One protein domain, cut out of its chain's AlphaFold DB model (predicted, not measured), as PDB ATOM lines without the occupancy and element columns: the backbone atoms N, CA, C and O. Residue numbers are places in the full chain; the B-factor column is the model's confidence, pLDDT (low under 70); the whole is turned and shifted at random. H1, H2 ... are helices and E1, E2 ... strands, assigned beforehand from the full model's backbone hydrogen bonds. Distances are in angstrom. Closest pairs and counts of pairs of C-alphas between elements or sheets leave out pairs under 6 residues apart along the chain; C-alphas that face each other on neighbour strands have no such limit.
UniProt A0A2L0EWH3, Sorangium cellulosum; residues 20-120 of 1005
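AT A GLANCE: This is residues 20 to 120 of the 1005 residues of a protein of Sorangium cellulosum (UniProt A0A2L0EWH3). A curled, mixed sheet of four strands has one helix on each face: H1 crosses one face, with most of its close pairs to E2, and H2 runs along E4 and E3 on the other. The long strand E3 joins the two halves of the sheet, pairing with E2 over residues 65 to 70 and with E4 over residues 70 to 73, and the short H3 lies off the sheet, close to H2. The printed part has 101 residues, with three named helices and four named strands in the order H1, E1, E2, E3, H2, E4, H3; the sheet's order is E1, E4, E3, E2. The class is mixed, helices and strands, with under half of the residues in named elements. The whole is compact, with a radius of gyration of the C-alphas of 12.2 A, and spans 34 by 29 by 23 A.

IN THESE COORDINATES: H1, residues 22 to 32, begins at C-alpha 22 at (239.089, 251.860, 239.297) and is 15.3 A long. E1 is residues 42 to 45, 10.2 A, and E2 is residues 57 to 62, 14.7 A. E3, residues 65 to 73, is 24.7 A long and ends at C-alpha 73 at (228.464, 255.901, 243.035). H2 is residues 77 to 85, 12.2 A, and E4 is residues 94 to 98, 12.5 A. H3, residues 106 to 109, is 4.8 A long and ends at C-alpha 109 at (229.247, 253.858, 259.629).

HOW THE PARTS SIT: E1 and E4 are parallel at 21 degrees, with N 44 and O 96 2.8 A apart. E4 and E3 are parallel at 39 degrees, with N 95 and O 70 2.8 A apart. E2 and E3 form an antiparallel hairpin at 139 degrees, with N 60 and O 67 2.9 A apart. These N and O pairs are within hydrogen-bond range. H1 is on the sheet at a height of 6.4 A; its closest C-alphas to E2 are those of Arg 26 and Ala 60, 5.2 A. It runs only just slantwise to the strands, at 59 degrees to E3 on the local plane. H2, on the opposite face at a height of 10.2 A, runs along the strands, at 2 degrees to E4 on the local plane. E3, H2 and E4 make a strand-helix-strand unit, two parallel neighbour strands with a helix between them in the chain, with a right-handed crossover. H3 is not on the sheet; H2 and H3 are close but not clearly touching, with the C-alphas of Arg 81 and Leu 108 the closest, 7.3 A. H1 and H2 have every O i to N i+4 pair within hydrogen-bond range; H3 is too short for such a pair.

THE WHOLE: The C-alphas of Gly 64 and Leu 78 are the farthest apart, 34.3 A. The printed part has no cut, and the link from E1 to E2 is long, with 11 residues. Mean pLDDT of the printed part is 82.8, with residues 51 to 55 and 89 to 90 under 70.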
ATOM      1  N   LEU A  20     238.928 259.332 241.802       72.69
ATOM      2  CA  LEU A  20     239.572 258.024 241.763       72.69
ATOM      3  C   LEU A  20     239.093 257.217 240.557       72.69
ATOM      4  O   LEU A  20     237.894 257.052 240.334       72.69
ATOM      5  N   ALA A  21     240.054 256.688 239.801       73.44
ATOM      6  CA  ALA A  21     239.810 255.631 238.828       73.44
ATOM      7  C   ALA A  21     239.638 254.271 239.538       73.44
ATOM      8  O   ALA A  21     239.834 254.148 240.751       73.44
ATOM      9  N   ARG A  22     239.313 253.224 238.775       77.44
ATOM     10  CA  ARG A  22     239.089 251.860 239.297       77.44
ATOM     11  C   ARG A  22     240.325 251.263 239.982       77.44
ATOM     12  O   ARG A  22     240.216 250.621 241.023       77.44
ATOM     13  N   ASP A  23     241.505 251.515 239.428       73.50
ATOM     14  CA  ASP A  23     242.758 250.915 239.897       73.50
ATOM     15  C   ASP A  23     243.241 251.466 241.260       73.50
ATOM     16  O   ASP A  23     243.673 250.692 242.116       73.50
ATOM     17  N   PRO A  24     243.109 252.776 241.546       75.19
ATOM     18  CA  PRO A  24     243.272 253.293 242.903       75.19
ATOM     19  C   PRO A  24     242.246 252.743 243.905       75.19
ATOM     20  O   PRO A  24     242.627 252.372 245.011       75.19
ATOM     21  N   ILE A  25     240.968 252.623 243.515       81.81
ATOM     22  CA  ILE A  25     239.914 252.048 244.374       81.81
ATOM     23  C   ILE A  25     240.276 250.616 244.790       81.81
ATOM     24  O   ILE A  25     240.132 250.267 245.960       81.81
ATOM     25  N   ARG A  26     240.819 249.809 243.866       85.81
ATOM     26  CA  ARG A  26     241.332 248.460 244.150       85.81
ATOM     27  C   ARG A  26     242.343 248.444 245.291       85.81
ATOM     28  O   ARG A  26     242.193 247.667 246.226       85.81
ATOM     29  N   ARG A  27     243.368 249.294 245.216       78.06
ATOM     30  CA  ARG A  27     244.456 249.330 246.209       78.06
ATOM     31  C   ARG A  27     243.962 249.772 247.585       78.06
ATOM     32  O   ARG A  27     244.386 249.218 248.593       78.06
ATOM     33  N   GLU A  28     243.046 250.737 247.622       84.81
ATOM     34  CA  GLU A  28     242.422 251.185 248.871       84.81
ATOM     35  C   GLU A  28     241.575 250.077 249.511       84.81
ATOM     36  O   GLU A  28     241.595 249.912 250.728       84.81
ATOM     37  N   LEU A  29     240.881 249.270 248.700       86.44
ATOM     38  CA  LEU A  29     240.154 248.092 249.176       86.44
ATOM     39  C   LEU A  29     241.098 247.018 249.722       86.44
ATOM     40  O   LEU A  29     240.867 246.523 250.823       86.44
ATOM     41  N   GLU A  30     242.174 246.695 249.000       85.62
ATOM     42  CA  GLU A  30     243.205 245.756 249.465       85.62
ATOM     43  C   GLU A  30     243.795 246.196 250.809       85.62
ATOM     44  O   GLU A  30     244.033 245.367 251.683       85.62
ATOM     45  N   GLN A  31     243.990 247.504 251.003       82.25
ATOM     46  CA  GLN A  31     244.520 248.057 252.243       82.25
ATOM     47  C   GLN A  31     243.501 248.052 253.389       82.25
ATOM     48  O   GLN A  31     243.834 247.649 254.507       82.25
ATOM     49  N   LEU A  32     242.263 248.476 253.122       84.94
ATOM     50  CA  LEU A  32     241.167 248.440 254.091       84.94
ATOM     51  C   LEU A  32     240.965 247.014 254.618       84.94
ATOM     52  O   LEU A  32     240.833 246.821 255.828       84.94
ATOM     53  N   HIS A  33     241.002 246.023 253.725       87.06
ATOM     54  CA  HIS A  33     240.753 244.608 254.009       87.06
ATOM     55  C   HIS A  33     242.013 243.788 254.329       87.06
ATOM     56  O   HIS A  33     241.969 242.560 254.313       87.06
ATOM     57  N   GLN A  34     243.126 244.432 254.705       81.62
ATOM     58  CA  GLN A  34     244.272 243.734 255.322       81.62
ATOM     59  C   GLN A  34     243.916 243.096 256.670       81.62
ATOM     60  O   GLN A  34     244.611 242.202 257.150       81.62
ATOM     61  N   ARG A  35     242.863 243.600 257.317       78.94
ATOM     62  CA  ARG A  35     242.286 243.041 258.540       78.94
ATOM     63  C   ARG A  35     240.917 242.471 258.210       78.94
ATOM     64  O   ARG A  35     240.195 243.028 257.388       78.94
ATOM     65  N   GLN A  36     240.546 241.396 258.893       80.56
ATOM     66  CA  GLN A  36     239.241 240.778 258.711       80.56
ATOM     67  C   GLN A  36     238.134 241.685 259.267       80.56
ATOM     68  O   GLN A  36     238.173 242.094 260.430       80.56
ATOM     69  N   HIS A  37     237.132 241.978 258.437       83.81
ATOM     70  CA  HIS A  37     235.957 242.768 258.806       83.81
ATOM     71  C   HIS A  37     234.700 241.900 258.804       83.81
ATOM     72  O   HIS A  37     234.620 240.906 258.089       83.81
ATOM     73  N   ARG A  38     233.690 242.293 259.589       81.12
ATOM     74  CA  ARG A  38     232.391 241.591 259.664       81.12
ATOM     75  C   ARG A  38     231.564 241.689 258.377       81.12
ATOM     76  O   ARG A  38     230.630 240.924 258.192       81.12
ATOM     77  N   THR A  39     231.880 242.660 257.528       85.44
ATOM     78  CA  THR A  39     231.200 242.939 256.265       85.44
ATOM     79  C   THR A  39     232.232 243.358 255.227       85.44
ATOM     80  O   THR A  39     233.255 243.950 255.573       85.44
ATOM     81  N   LEU A  40     231.947 243.082 253.955       87.19
ATOM     82  CA  LEU A  40     232.740 243.547 252.815       87.19
ATOM     83  C   LEU A  40     232.150 244.817 252.175       87.19
ATOM     84  O   LEU A  40     232.578 245.243 251.106       87.19
ATOM     85  N   ARG A  41     231.183 245.465 252.836       90.31
ATOM     86  CA  ARG A  41     230.630 246.760 252.418       90.31
ATOM     87  C   ARG A  41     231.599 247.871 252.783       90.31
ATOM     88  O   ARG A  41     231.751 248.191 253.950       90.31
ATOM     89  N   SER A  42     232.263 248.466 251.811       91.25
ATOM     90  CA  SER A  42     233.273 249.504 252.048       91.25
ATOM     91  C   SER A  42     232.737 250.847 251.577       91.25
ATOM     92  O   SER A  42     232.042 250.885 250.572       91.25
ATOM     93  N   ALA A  43     233.055 251.954 252.242       91.56
ATOM     94  CA  ALA A  43     232.797 253.280 251.684       91.56
ATOM     95  C   ALA A  43     234.099 254.062 251.610       91.56
ATOM     96  O   ALA A  43     234.858 254.060 252.575       91.56
ATOM     97  N   ILE A  44     234.348 254.724 250.485       89.81
ATOM     98  CA  ILE A  44     235.558 255.497 250.227       89.81
ATOM     99  C   ILE A  44     235.168 256.946 249.934       89.81
ATOM    100  O   ILE A  44     234.315 257.201 249.081       89.81
ATOM    101  N   TYR A  45     235.813 257.895 250.616       87.06
ATOM    102  CA  TYR A  45     235.641 259.321 250.344       87.06
ATOM    103  C   TYR A  45     236.328 259.715 249.029       87.06
ATOM    104  O   TYR A  45     237.543 259.909 248.988       87.06
ATOM    105  N   ALA A  46     235.560 259.791 247.942       81.19
ATOM    106  CA  ALA A  46     236.062 260.057 246.595       81.19
ATOM    107  C   ALA A  46     234.933 260.460 245.630       81.19
ATOM    108  O   ALA A  46     233.750 260.305 245.928       81.19
ATOM    109  N   ARG A  47     235.310 260.938 244.442       83.00
ATOM    110  CA  ARG A  47     234.484 260.963 243.226       83.00
ATOM    111  C   ARG A  47     235.001 259.912 242.256       83.00
ATOM    112  O   ARG A  47     236.195 259.630 242.244       83.00
ATOM    113  N   LEU A  48     234.135 259.365 241.412       78.75
ATOM    114  CA  LEU A  48     234.599 258.534 240.303       78.75
ATOM    115  C   LEU A  48     235.229 259.421 239.226       78.75
ATOM    116  O   LEU A  48     234.654 260.441 238.849       78.75
ATOM    117  N   ALA A  49     236.421 259.044 238.763       70.12
ATOM    118  CA  ALA A  49     237.093 259.716 237.650       70.12
ATOM    119  C   ALA A  49     236.429 259.408 236.292       70.12
ATOM    120  O   ALA A  49     236.528 260.204 235.364       70.12
ATOM    121  N   GLU A  50     235.734 258.273 236.200       71.12
ATOM    122  CA  GLU A  50     234.976 257.818 235.032       71.12
ATOM    123  C   GLU A  50     233.467 257.860 235.341       71.12
ATOM    124  O   GLU A  50     233.082 257.676 236.503       71.12
ATOM    125  N   PRO A  51     232.591 258.098 234.346       62.81
ATOM    126  CA  PRO A  51     231.148 258.034 234.552       62.81
ATOM    127  C   PRO A  51     230.724 256.633 235.043       62.81
ATOM    128  O   PRO A  51     231.332 255.634 234.656       62.81
ATOM    129  N   PRO A  52     229.714 256.541 235.926       59.28
ATOM    130  CA  PRO A  52     229.283 255.262 236.478       59.28
ATOM    131  C   PRO A  52     228.644 254.389 235.389       59.28
ATOM    132  O   PRO A  52     227.575 254.722 234.887       59.28
ATOM    133  N   ASP A  53     229.283 253.264 235.063       61.91
ATOM    134  CA  ASP A  53     228.640 252.158 234.347       61.91
ATOM    135  C   ASP A  53     227.825 251.326 235.343       61.91
ATOM    136  O   ASP A  53     228.354 250.885 236.374       61.91
ATOM    137  N   ASP A  54     226.553 251.074 235.030       51.72
ATOM    138  CA  ASP A  54     225.703 250.156 235.791       51.72
ATOM    139  C   ASP A  54     226.312 248.742 235.747       51.72
ATOM    140  O   ASP A  54     226.194 248.015 234.764       51.72
ATOM    141  N   GLY A  55     227.018 248.365 236.819       62.41
ATOM    142  CA  GLY A  55     227.713 247.077 236.940       62.41
ATOM    143  C   GLY A  55     229.242 247.152 236.990       62.41
ATOM    144  O   GLY A  55     229.891 246.106 236.968       62.41
ATOM    145  N   ALA A  56     229.842 248.345 237.088       75.44
ATOM    146  CA  ALA A  56     231.287 248.479 237.272       75.44
ATOM    147  C   ALA A  56     231.772 247.678 238.496       75.44
ATOM    148  O   ALA A  56     231.270 247.843 239.611       75.44
ATOM    149  N   THR A  57     232.765 246.812 238.293       85.06
ATOM    150  CA  THR A  57     233.376 246.015 239.360       85.06
ATOM    151  C   THR A  57     234.885 246.210 239.409       85.06
ATOM    152  O   THR A  57     235.523 246.557 238.415       85.06
ATOM    153  N   VAL A  58     235.451 246.005 240.593       87.56
ATOM    154  CA  VAL A  58     236.882 246.066 240.878       87.56
ATOM    155  C   VAL A  58     237.262 244.810 241.653       87.56
ATOM    156  O   VAL A  58     236.704 244.552 242.716       87.56
ATOM    157  N   SER A  59     238.203 244.024 241.133       89.06
ATOM    158  CA  SER A  59     238.778 242.891 241.865       89.06
ATOM    159  C   SER A  59     239.871 243.375 242.811       89.06
ATOM    160  O   SER A  59     240.806 244.029 242.359       89.06
ATOM    161  N   ALA A  60     239.779 243.042 244.096       87.69
ATOM    162  CA  ALA A  60     240.765 243.372 245.122       87.69
ATOM    163  C   ALA A  60     241.099 242.126 245.951       87.69
ATOM    164  O   ALA A  60     240.220 241.316 246.245       87.69
ATOM    165  N   LYS A  61     242.365 241.967 246.350       85.19
ATOM    166  CA  LYS A  61     242.770 240.893 247.267       85.19
ATOM    167  C   LYS A  61     242.288 241.168 248.692       85.19
ATOM    168  O   LYS A  61     242.708 242.139 249.317       85.19
ATOM    169  N   VAL A  62     241.464 240.274 249.224       84.75
ATOM    170  CA  VAL A  62     240.965 240.287 250.603       84.75
ATOM    171  C   VAL A  62     241.460 239.016 251.281       84.75
ATOM    172  O   VAL A  62     241.157 237.919 250.829       84.75
ATOM    173  N   ASN A  63     242.268 239.144 252.338       77.19
ATOM    174  CA  ASN A  63     242.880 238.000 253.038       77.19
ATOM    175  C   ASN A  63     243.648 237.011 252.127       77.19
ATOM    176  O   ASN A  63     243.762 235.832 252.443       77.19
ATOM    177  N   GLY A  64     244.193 237.487 251.003       74.88
ATOM    178  CA  GLY A  64     244.940 236.663 250.044       74.88
ATOM    179  C   GLY A  64     244.101 236.057 248.913       74.88
ATOM    180  O   GLY A  64     244.687 235.605 247.931       74.88
ATOM    181  N   GLU A  65     242.771 236.126 248.991       82.06
ATOM    182  CA  GLU A  65     241.846 235.671 247.946       82.06
ATOM    183  C   GLU A  65     241.333 236.852 247.111       82.06
ATOM    184  O   GLU A  65     241.185 237.971 247.605       82.06
ATOM    185  N   GLU A  66     241.100 236.636 245.816       87.69
ATOM    186  CA  GLU A  66     240.607 237.686 244.922       87.69
ATOM    187  C   GLU A  66     239.090 237.840 245.067       87.69
ATOM    188  O   GLU A  66     238.326 236.946 244.708       87.69
ATOM    189  N   GLN A  67     238.654 238.999 245.559       89.31
ATOM    190  CA  GLN A  67     237.246 239.314 245.741       89.31
ATOM    191  C   GLN A  67     236.809 240.421 244.783       89.31
ATOM    192  O   GLN A  67     237.455 241.465 244.668       89.31
ATOM    193  N   ARG A  68     235.674 240.222 244.111       90.12
ATOM    194  CA  ARG A  68     235.090 241.219 243.208       90.12
ATOM    195  C   ARG A  68     234.150 242.149 243.976       90.12
ATOM    196  O   ARG A  68     233.177 241.688 244.563       90.12
ATOM    197  N   PHE A  69     234.437 243.449 243.946       91.31
ATOM    198  CA  PHE A  69     233.620 244.504 244.541       91.31
ATOM    199  C   PHE A  69     232.841 245.257 243.470       91.31
ATOM    200  O   PHE A  69     233.419 245.720 242.490       91.31
ATOM    201  N   ARG A  70     231.544 245.456 243.677       90.19
ATOM    202  CA  ARG A  70     230.711 246.338 242.856       90.19
ATOM    203  C   ARG A  70     230.929 247.793 243.266       90.19
ATOM    204  O   ARG A  70     230.820 248.132 244.442       90.19
ATOM    205  N   VAL A  71     231.240 248.656 242.306       89.00
ATOM    206  CA  VAL A  71     231.494 250.082 242.536       89.00
ATOM    207  C   VAL A  71     230.179 250.844 242.471       89.00
ATOM    208  O   VAL A  71     229.506 250.862 241.444       89.00
ATOM    209  N   VAL A  72     229.802 251.479 243.576       89.00
ATOM    210  CA  VAL A  72     228.511 252.147 243.736       89.00
ATOM    211  C   VAL A  72     228.737 253.641 243.942       89.00
ATOM    212  O   VAL A  72     229.151 254.083 245.014       89.00
ATOM    213  N   ALA A  73     228.448 254.444 242.919       87.69
ATOM    214  CA  ALA A  73     228.464 255.901 243.035       87.69
ATOM    215  C   ALA A  73     227.350 256.378 243.974       87.69
ATOM    216  O   ALA A  73     226.245 255.836 243.925       87.69
ATOM    217  N   THR A  74     227.591 257.407 244.787       89.31
ATOM    218  CA  THR A  74     226.552 258.023 245.627       89.31
ATOM    219  C   THR A  74     226.501 259.533 245.430       89.31
ATOM    220  O   THR A  74     227.533 260.167 245.232       89.31
ATOM    221  N   SER A  75     225.301 260.114 245.442       85.50
ATOM    222  CA  SER A  75     225.100 261.555 245.194       85.50
ATOM    223  C   SER A  75     224.803 262.374 246.455       85.50
ATOM    224  O   SER A  75     224.940 263.593 246.439       85.50
ATOM    225  N   GLY A  76     224.426 261.721 247.557       88.38
ATOM    226  CA  GLY A  76     224.088 262.363 248.828       88.38
ATOM    227  C   GLY A  76     223.796 261.339 249.925       88.38
ATOM    228  O   GLY A  76     223.648 260.148 249.648       88.38
ATOM    229  N   GLU A  77     223.667 261.793 251.174       90.88
ATOM    230  CA  GLU A  77     223.446 260.897 252.321       90.88
ATOM    231  C   GLU A  77     222.173 260.053 252.161       90.88
ATOM    232  O   GLU A  77     222.180 258.846 252.402       90.88
ATOM    233  N   LEU A  78     221.086 260.665 251.681       89.25
ATOM    234  CA  LEU A  78     219.819 259.974 251.440       89.25
ATOM    235  C   LEU A  78     219.952 258.873 250.371       89.25
ATOM    236  O   LEU A  78     219.322 257.823 250.482       89.25
ATOM    237  N   ASP A  79     220.771 259.105 249.343       89.31
ATOM    238  CA  ASP A  79     221.042 258.134 248.277       89.31
ATOM    239  C   ASP A  79     221.879 256.958 248.804       89.31
ATOM    240  O   ASP A  79     221.536 255.799 248.567       89.31
ATOM    241  N   LEU A  80     222.902 257.242 249.618       90.38
ATOM    242  CA  LEU A  80     223.686 256.218 250.310       90.38
ATOM    243  C   LEU A  80     222.804 255.355 251.231       90.38
ATOM    244  O   LEU A  80     222.861 254.130 251.148       90.38
ATOM    245  N   ARG A  81     221.928 255.972 252.040       91.69
ATOM    246  CA  ARG A  81     220.956 255.264 252.899       91.69
ATOM    247  C   ARG A  81     220.048 254.339 252.091       91.69
ATOM    248  O   ARG A  81     219.861 253.184 252.460       91.69
ATOM    249  N   ARG A  82     219.495 254.826 250.973       90.00
ATOM    250  CA  ARG A  82     218.625 254.024 250.094       90.00
ATOM    251  C   ARG A  82     219.354 252.828 249.494       90.00
ATOM    252  O   ARG A  82     218.755 251.762 249.391       90.00
ATOM    253  N   LYS A  83     220.610 253.004 249.079       89.12
ATOM    254  CA  LYS A  83     221.415 251.935 248.474       89.12
ATOM    255  C   LYS A  83     221.814 250.886 249.511       89.12
ATOM    256  O   LYS A  83     221.567 249.711 249.272       89.12
ATOM    257  N   LEU A  84     222.276 251.309 250.691       86.19
ATOM    258  CA  LEU A  84     222.583 250.407 251.807       86.19
ATOM    259  C   LEU A  84     221.349 249.637 252.309       86.19
ATOM    260  O   LEU A  84     221.460 248.460 252.634       86.19
ATOM    261  N   ALA A  85     220.168 250.264 252.342       83.75
ATOM    262  CA  ALA A  85     218.926 249.617 252.783       83.75
ATOM    263  C   ALA A  85     218.385 248.562 251.800       83.75
ATOM    264  O   ALA A  85     217.551 247.741 252.180       83.75
ATOM    265  N   ARG A  86     218.817 248.594 250.533       79.50
ATOM    266  CA  ARG A  86     218.431 247.602 249.518       79.50
ATOM    267  C   ARG A  86     219.291 246.339 249.563       79.50
ATOM    268  O   ARG A  86     218.887 245.353 248.955       79.50
ATOM    269  N   GLU A  87     220.419 246.361 250.271       75.62
ATOM    270  CA  GLU A  87     221.337 245.223 250.351       75.62
ATOM    271  C   GLU A  87     220.963 244.248 251.475       75.62
ATOM    272  O   GLU A  87     220.839 244.624 252.645       75.62
ATOM    273  N   ARG A  88     220.827 242.967 251.128       70.19
ATOM    274  CA  ARG A  88     220.526 241.861 252.043       70.19
ATOM    275  C   ARG A  88     221.809 241.233 252.596       70.19
ATOM    276  O   ARG A  88     222.920 241.481 252.125       70.19
ATOM    277  N   GLU A  89     221.662 240.458 253.665       58.84
ATOM    278  CA  GLU A  89     222.749 239.677 254.258       58.84
ATOM    279  C   GLU A  89     223.138 238.549 253.278       58.84
ATOM    280  O   GLU A  89     222.302 237.706 252.958       58.84
ATOM    281  N   GLY A  90     224.367 238.587 252.743       61.38
ATOM    282  CA  GLY A  90     224.854 237.661 251.705       61.38
ATOM    283  C   GLY A  90     225.026 238.249 250.294       61.38
ATOM    284  O   GLY A  90     225.459 237.520 249.406       61.38
ATOM    285  N   ASP A  91     224.721 239.533 250.077       71.06
ATOM    286  CA  ASP A  91     224.947 240.204 248.784       71.06
ATOM    287  C   ASP A  91     226.442 240.365 248.439       71.06
ATOM    288  O   ASP A  91     227.297 240.450 249.327       71.06
ATOM    289  N   ASP A  92     226.739 240.462 247.134       78.12
ATOM    290  CA  ASP A  92     228.091 240.674 246.604       78.12
ATOM    291  C   ASP A  92     228.792 241.877 247.266       78.12
ATOM    292  O   ASP A  92     228.165 242.927 247.464       78.12
ATOM    293  N   PRO A  93     230.107 241.788 247.542       88.81
ATOM    294  CA  PRO A  93     230.884 242.895 248.089       88.81
ATOM    295  C   PRO A  93     230.715 244.183 247.291       88.81
ATOM    296  O   PRO A  93     230.716 244.184 246.059       88.81
ATOM    297  N   ALA A  94     230.595 245.303 247.996       90.12
ATOM    298  CA  ALA A  94     230.327 246.598 247.389       90.12
ATOM    299  C   ALA A  94     231.241 247.676 247.965       90.12
ATOM    300  O   ALA A  94     231.537 247.693 249.163       90.12
ATOM    301  N   VAL A  95     231.672 248.595 247.102       92.25
ATOM    302  CA  VAL A  95     232.402 249.803 247.475       92.25
ATOM    303  C   VAL A  95     231.586 251.036 247.104       92.25
ATOM    304  O   VAL A  95     231.330 251.317 245.935       92.25
ATOM    305  N   TYR A  96     231.171 251.782 248.117       91.56
ATOM    306  CA  TYR A  96     230.414 253.016 247.995       91.56
ATOM    307  C   TYR A  96     231.362 254.200 247.849       91.56
ATOM    308  O   TYR A  96     232.167 254.478 248.734       91.56
ATOM    309  N   VAL A  97     231.258 254.925 246.742       90.19
ATOM    310  CA  VAL A  97     232.042 256.139 246.501       90.19
ATOM    311  C   VAL A  97     231.244 257.330 247.013       90.19
ATOM    312  O   VAL A  97     230.176 257.630 246.476       90.19
ATOM    313  N   VAL A  98     231.744 257.962 248.076       91.25
ATOM    314  CA  VAL A  98     231.061 259.000 248.861       91.25
ATOM    315  C   VAL A  98     231.714 260.362 248.595       91.25
ATOM    316  O   VAL A  98     232.741 260.669 249.196       91.25
ATOM    317  N   PRO A  99     231.144 261.208 247.716       86.88
ATOM    318  CA  PRO A  99     231.743 262.496 247.368       86.88
ATOM    319  C   PRO A  99     231.289 263.658 248.260       86.88
ATOM    320  O   PRO A  99     231.889 264.729 248.219       86.88
ATOM    321  N   PHE A 100     230.212 263.480 249.031       84.62
ATOM    322  CA  PHE A 100     229.461 264.584 249.642       84.62
ATOM    323  C   PHE A 100     229.787 264.845 251.116       84.62
ATOM    324  O   PHE A 100     229.478 265.922 251.615       84.62
ATOM    325  N   SER A 101     230.386 263.890 251.834       83.69
ATOM    326  CA  SER A 101     230.731 264.075 253.247       83.69
ATOM    327  C   SER A 101     231.960 263.273 253.651       83.69
ATOM    328  O   SER A 101     232.150 262.145 253.208       83.69
ATOM    329  N   ARG A 102     232.765 263.872 254.531       78.56
ATOM    330  CA  ARG A 102     233.973 263.301 255.150       78.56
ATOM    331  C   ARG A 102     233.684 262.456 256.391       78.56
ATOM    332  O   ARG A 102     234.558 261.734 256.864       78.56
ATOM    333  N   GLN A 103     232.479 262.582 256.930       82.19
ATOM    334  CA  GLN A 103     231.991 261.831 258.079       82.19
ATOM    335  C   GLN A 103     230.581 261.353 257.768       82.19
ATOM    336  O   GLN A 103     229.777 262.099 257.204       82.19
ATOM    337  N   LEU A 104     230.284 260.110 258.115       87.81
ATOM    338  CA  LEU A 104     228.941 259.575 257.968       87.81
ATOM    339  C   LEU A 104     228.289 259.478 259.353       87.81
ATOM    340  O   LEU A 104     228.979 259.278 260.352       87.81
ATOM    341  N   PRO A 105     226.962 259.626 259.447       90.44
ATOM    342  CA  PRO A 105     226.220 259.269 260.647       90.44
ATOM    343  C   PRO A 105     226.576 257.864 261.154       90.44
ATOM    344  O   PRO A 105     226.770 256.938 260.363       90.44
ATOM    345  N   ARG A 106     226.651 257.698 262.482       86.12
ATOM    346  CA  ARG A 106     227.114 256.451 263.124       86.12
ATOM    347  C   ARG A 106     226.320 255.213 262.713       86.12
ATOM    348  O   ARG A 106     226.873 254.118 262.696       86.12
ATOM    349  N   ASP A 107     225.039 255.376 262.404       87.88
ATOM    350  CA  ASP A 107     224.176 254.307 261.907       87.88
ATOM    351  C   ASP A 107     224.616 253.808 260.525       87.88
ATOM    352  O   ASP A 107     224.606 252.602 260.291       87.88
ATOM    353  N   LEU A 108     225.076 254.701 259.642       89.38
ATOM    354  CA  LEU A 108     225.658 254.323 258.352       89.38
ATOM    355  C   LEU A 108     227.063 253.748 258.513       89.38
ATOM    356  O   LEU A 108     227.387 252.747 257.882       89.38
ATOM    357  N   GLU A 109     227.891 254.349 259.369       88.88
ATOM    358  CA  GLU A 109     229.247 253.858 259.629       88.88
ATOM    359  C   GLU A 109     229.244 252.432 260.186       88.88
ATOM    360  O   GLU A 109     230.040 251.607 259.743       88.88
ATOM    361  N   ALA A 110     228.299 252.100 261.071       86.25
ATOM    362  CA  ALA A 110     228.140 250.759 261.632       86.25
ATOM    363  C   ALA A 110     227.831 249.673 260.581       86.25
ATOM    364  O   ALA A 110     228.059 248.492 260.844       86.25
ATOM    365  N   MET A 111     227.335 250.050 259.397       86.00
ATOM    366  CA  MET A 111     227.047 249.127 258.290       86.00
ATOM    367  C   MET A 111     228.260 248.860 257.383       86.00
ATOM    368  O   MET A 111     228.170 248.013 256.489       86.00
ATOM    369  N   LEU A 112     229.373 249.574 257.588       90.00
ATOM    370  CA  LEU A 112     230.568 249.527 256.748       90.00
ATOM    371  C   LEU A 112     231.698 248.690 257.370       90.00
ATOM    372  O   LEU A 112     231.814 248.531 258.586       90.00
ATOM    373  N   ALA A 113     232.586 248.194 256.515       86.75
ATOM    374  CA  ALA A 113     233.822 247.522 256.868       86.75
ATOM    375  C   ALA A 113     234.695 248.472 257.698       86.75
ATOM    376  O   ALA A 113     234.967 249.606 257.303       86.75
ATOM    377  N   GLY A 114     235.100 248.022 258.885       83.81
ATOM    378  CA  GLY A 114     235.846 248.839 259.839       83.81
ATOM    379  C   GLY A 114     235.026 249.919 260.556       83.81
ATOM    380  O   GLY A 114     235.615 250.686 261.315       83.81
ATOM    381  N   GLY A 115     233.704 249.982 260.353       87.06
ATOM    382  CA  GLY A 115     232.820 250.869 261.105       87.06
ATOM    383  C   GLY A 115     233.031 252.362 260.832       87.06
ATOM    384  O   GLY A 115     232.833 253.159 261.743       87.06
ATOM    385  N   ARG A 116     233.536 252.741 259.649       86.94
ATOM    386  CA  ARG A 116     233.882 254.132 259.302       86.94
ATOM    387  C   ARG A 116     233.949 254.359 257.793       86.94
ATOM    388  O   ARG A 116     234.173 253.420 257.032       86.94
ATOM    389  N   LEU A 117     233.853 255.621 257.372       87.81
ATOM    390  CA  LEU A 117     234.237 256.030 256.018       87.81
ATOM    391  C   LEU A 117     235.758 255.875 255.831       87.81
ATOM    392  O   LEU A 117     236.539 256.383 256.640       87.81
ATOM    393  N   TRP A 118     236.192 255.181 254.776       85.44
ATOM    394  CA  TRP A 118     237.606 255.033 254.436       85.44
ATOM    395  C   TRP A 118     238.108 256.244 253.657       85.44
ATOM    396  O   TRP A 118     237.484 256.709 252.700       85.44
ATOM    397  N   TRP A 119     239.262 256.749 254.073       78.62
ATOM    398  CA  TRP A 119     239.919 257.878 253.435       78.62
ATOM    399  C   TRP A 119     241.051 257.341 252.567       78.62
ATOM    400  O   TRP A 119     241.926 256.664 253.113       78.62
ATOM    401  N   PRO A 120     241.046 257.622 251.250       70.56
ATOM    402  CA  PRO A 120     242.100 257.151 250.369       70.56
ATOM    403  C   PRO A 120     243.478 257.598 250.858       70.56
ATOM    404  O   PRO A 120     243.709 258.790 251.069       70.56
TER     405      PRO A 120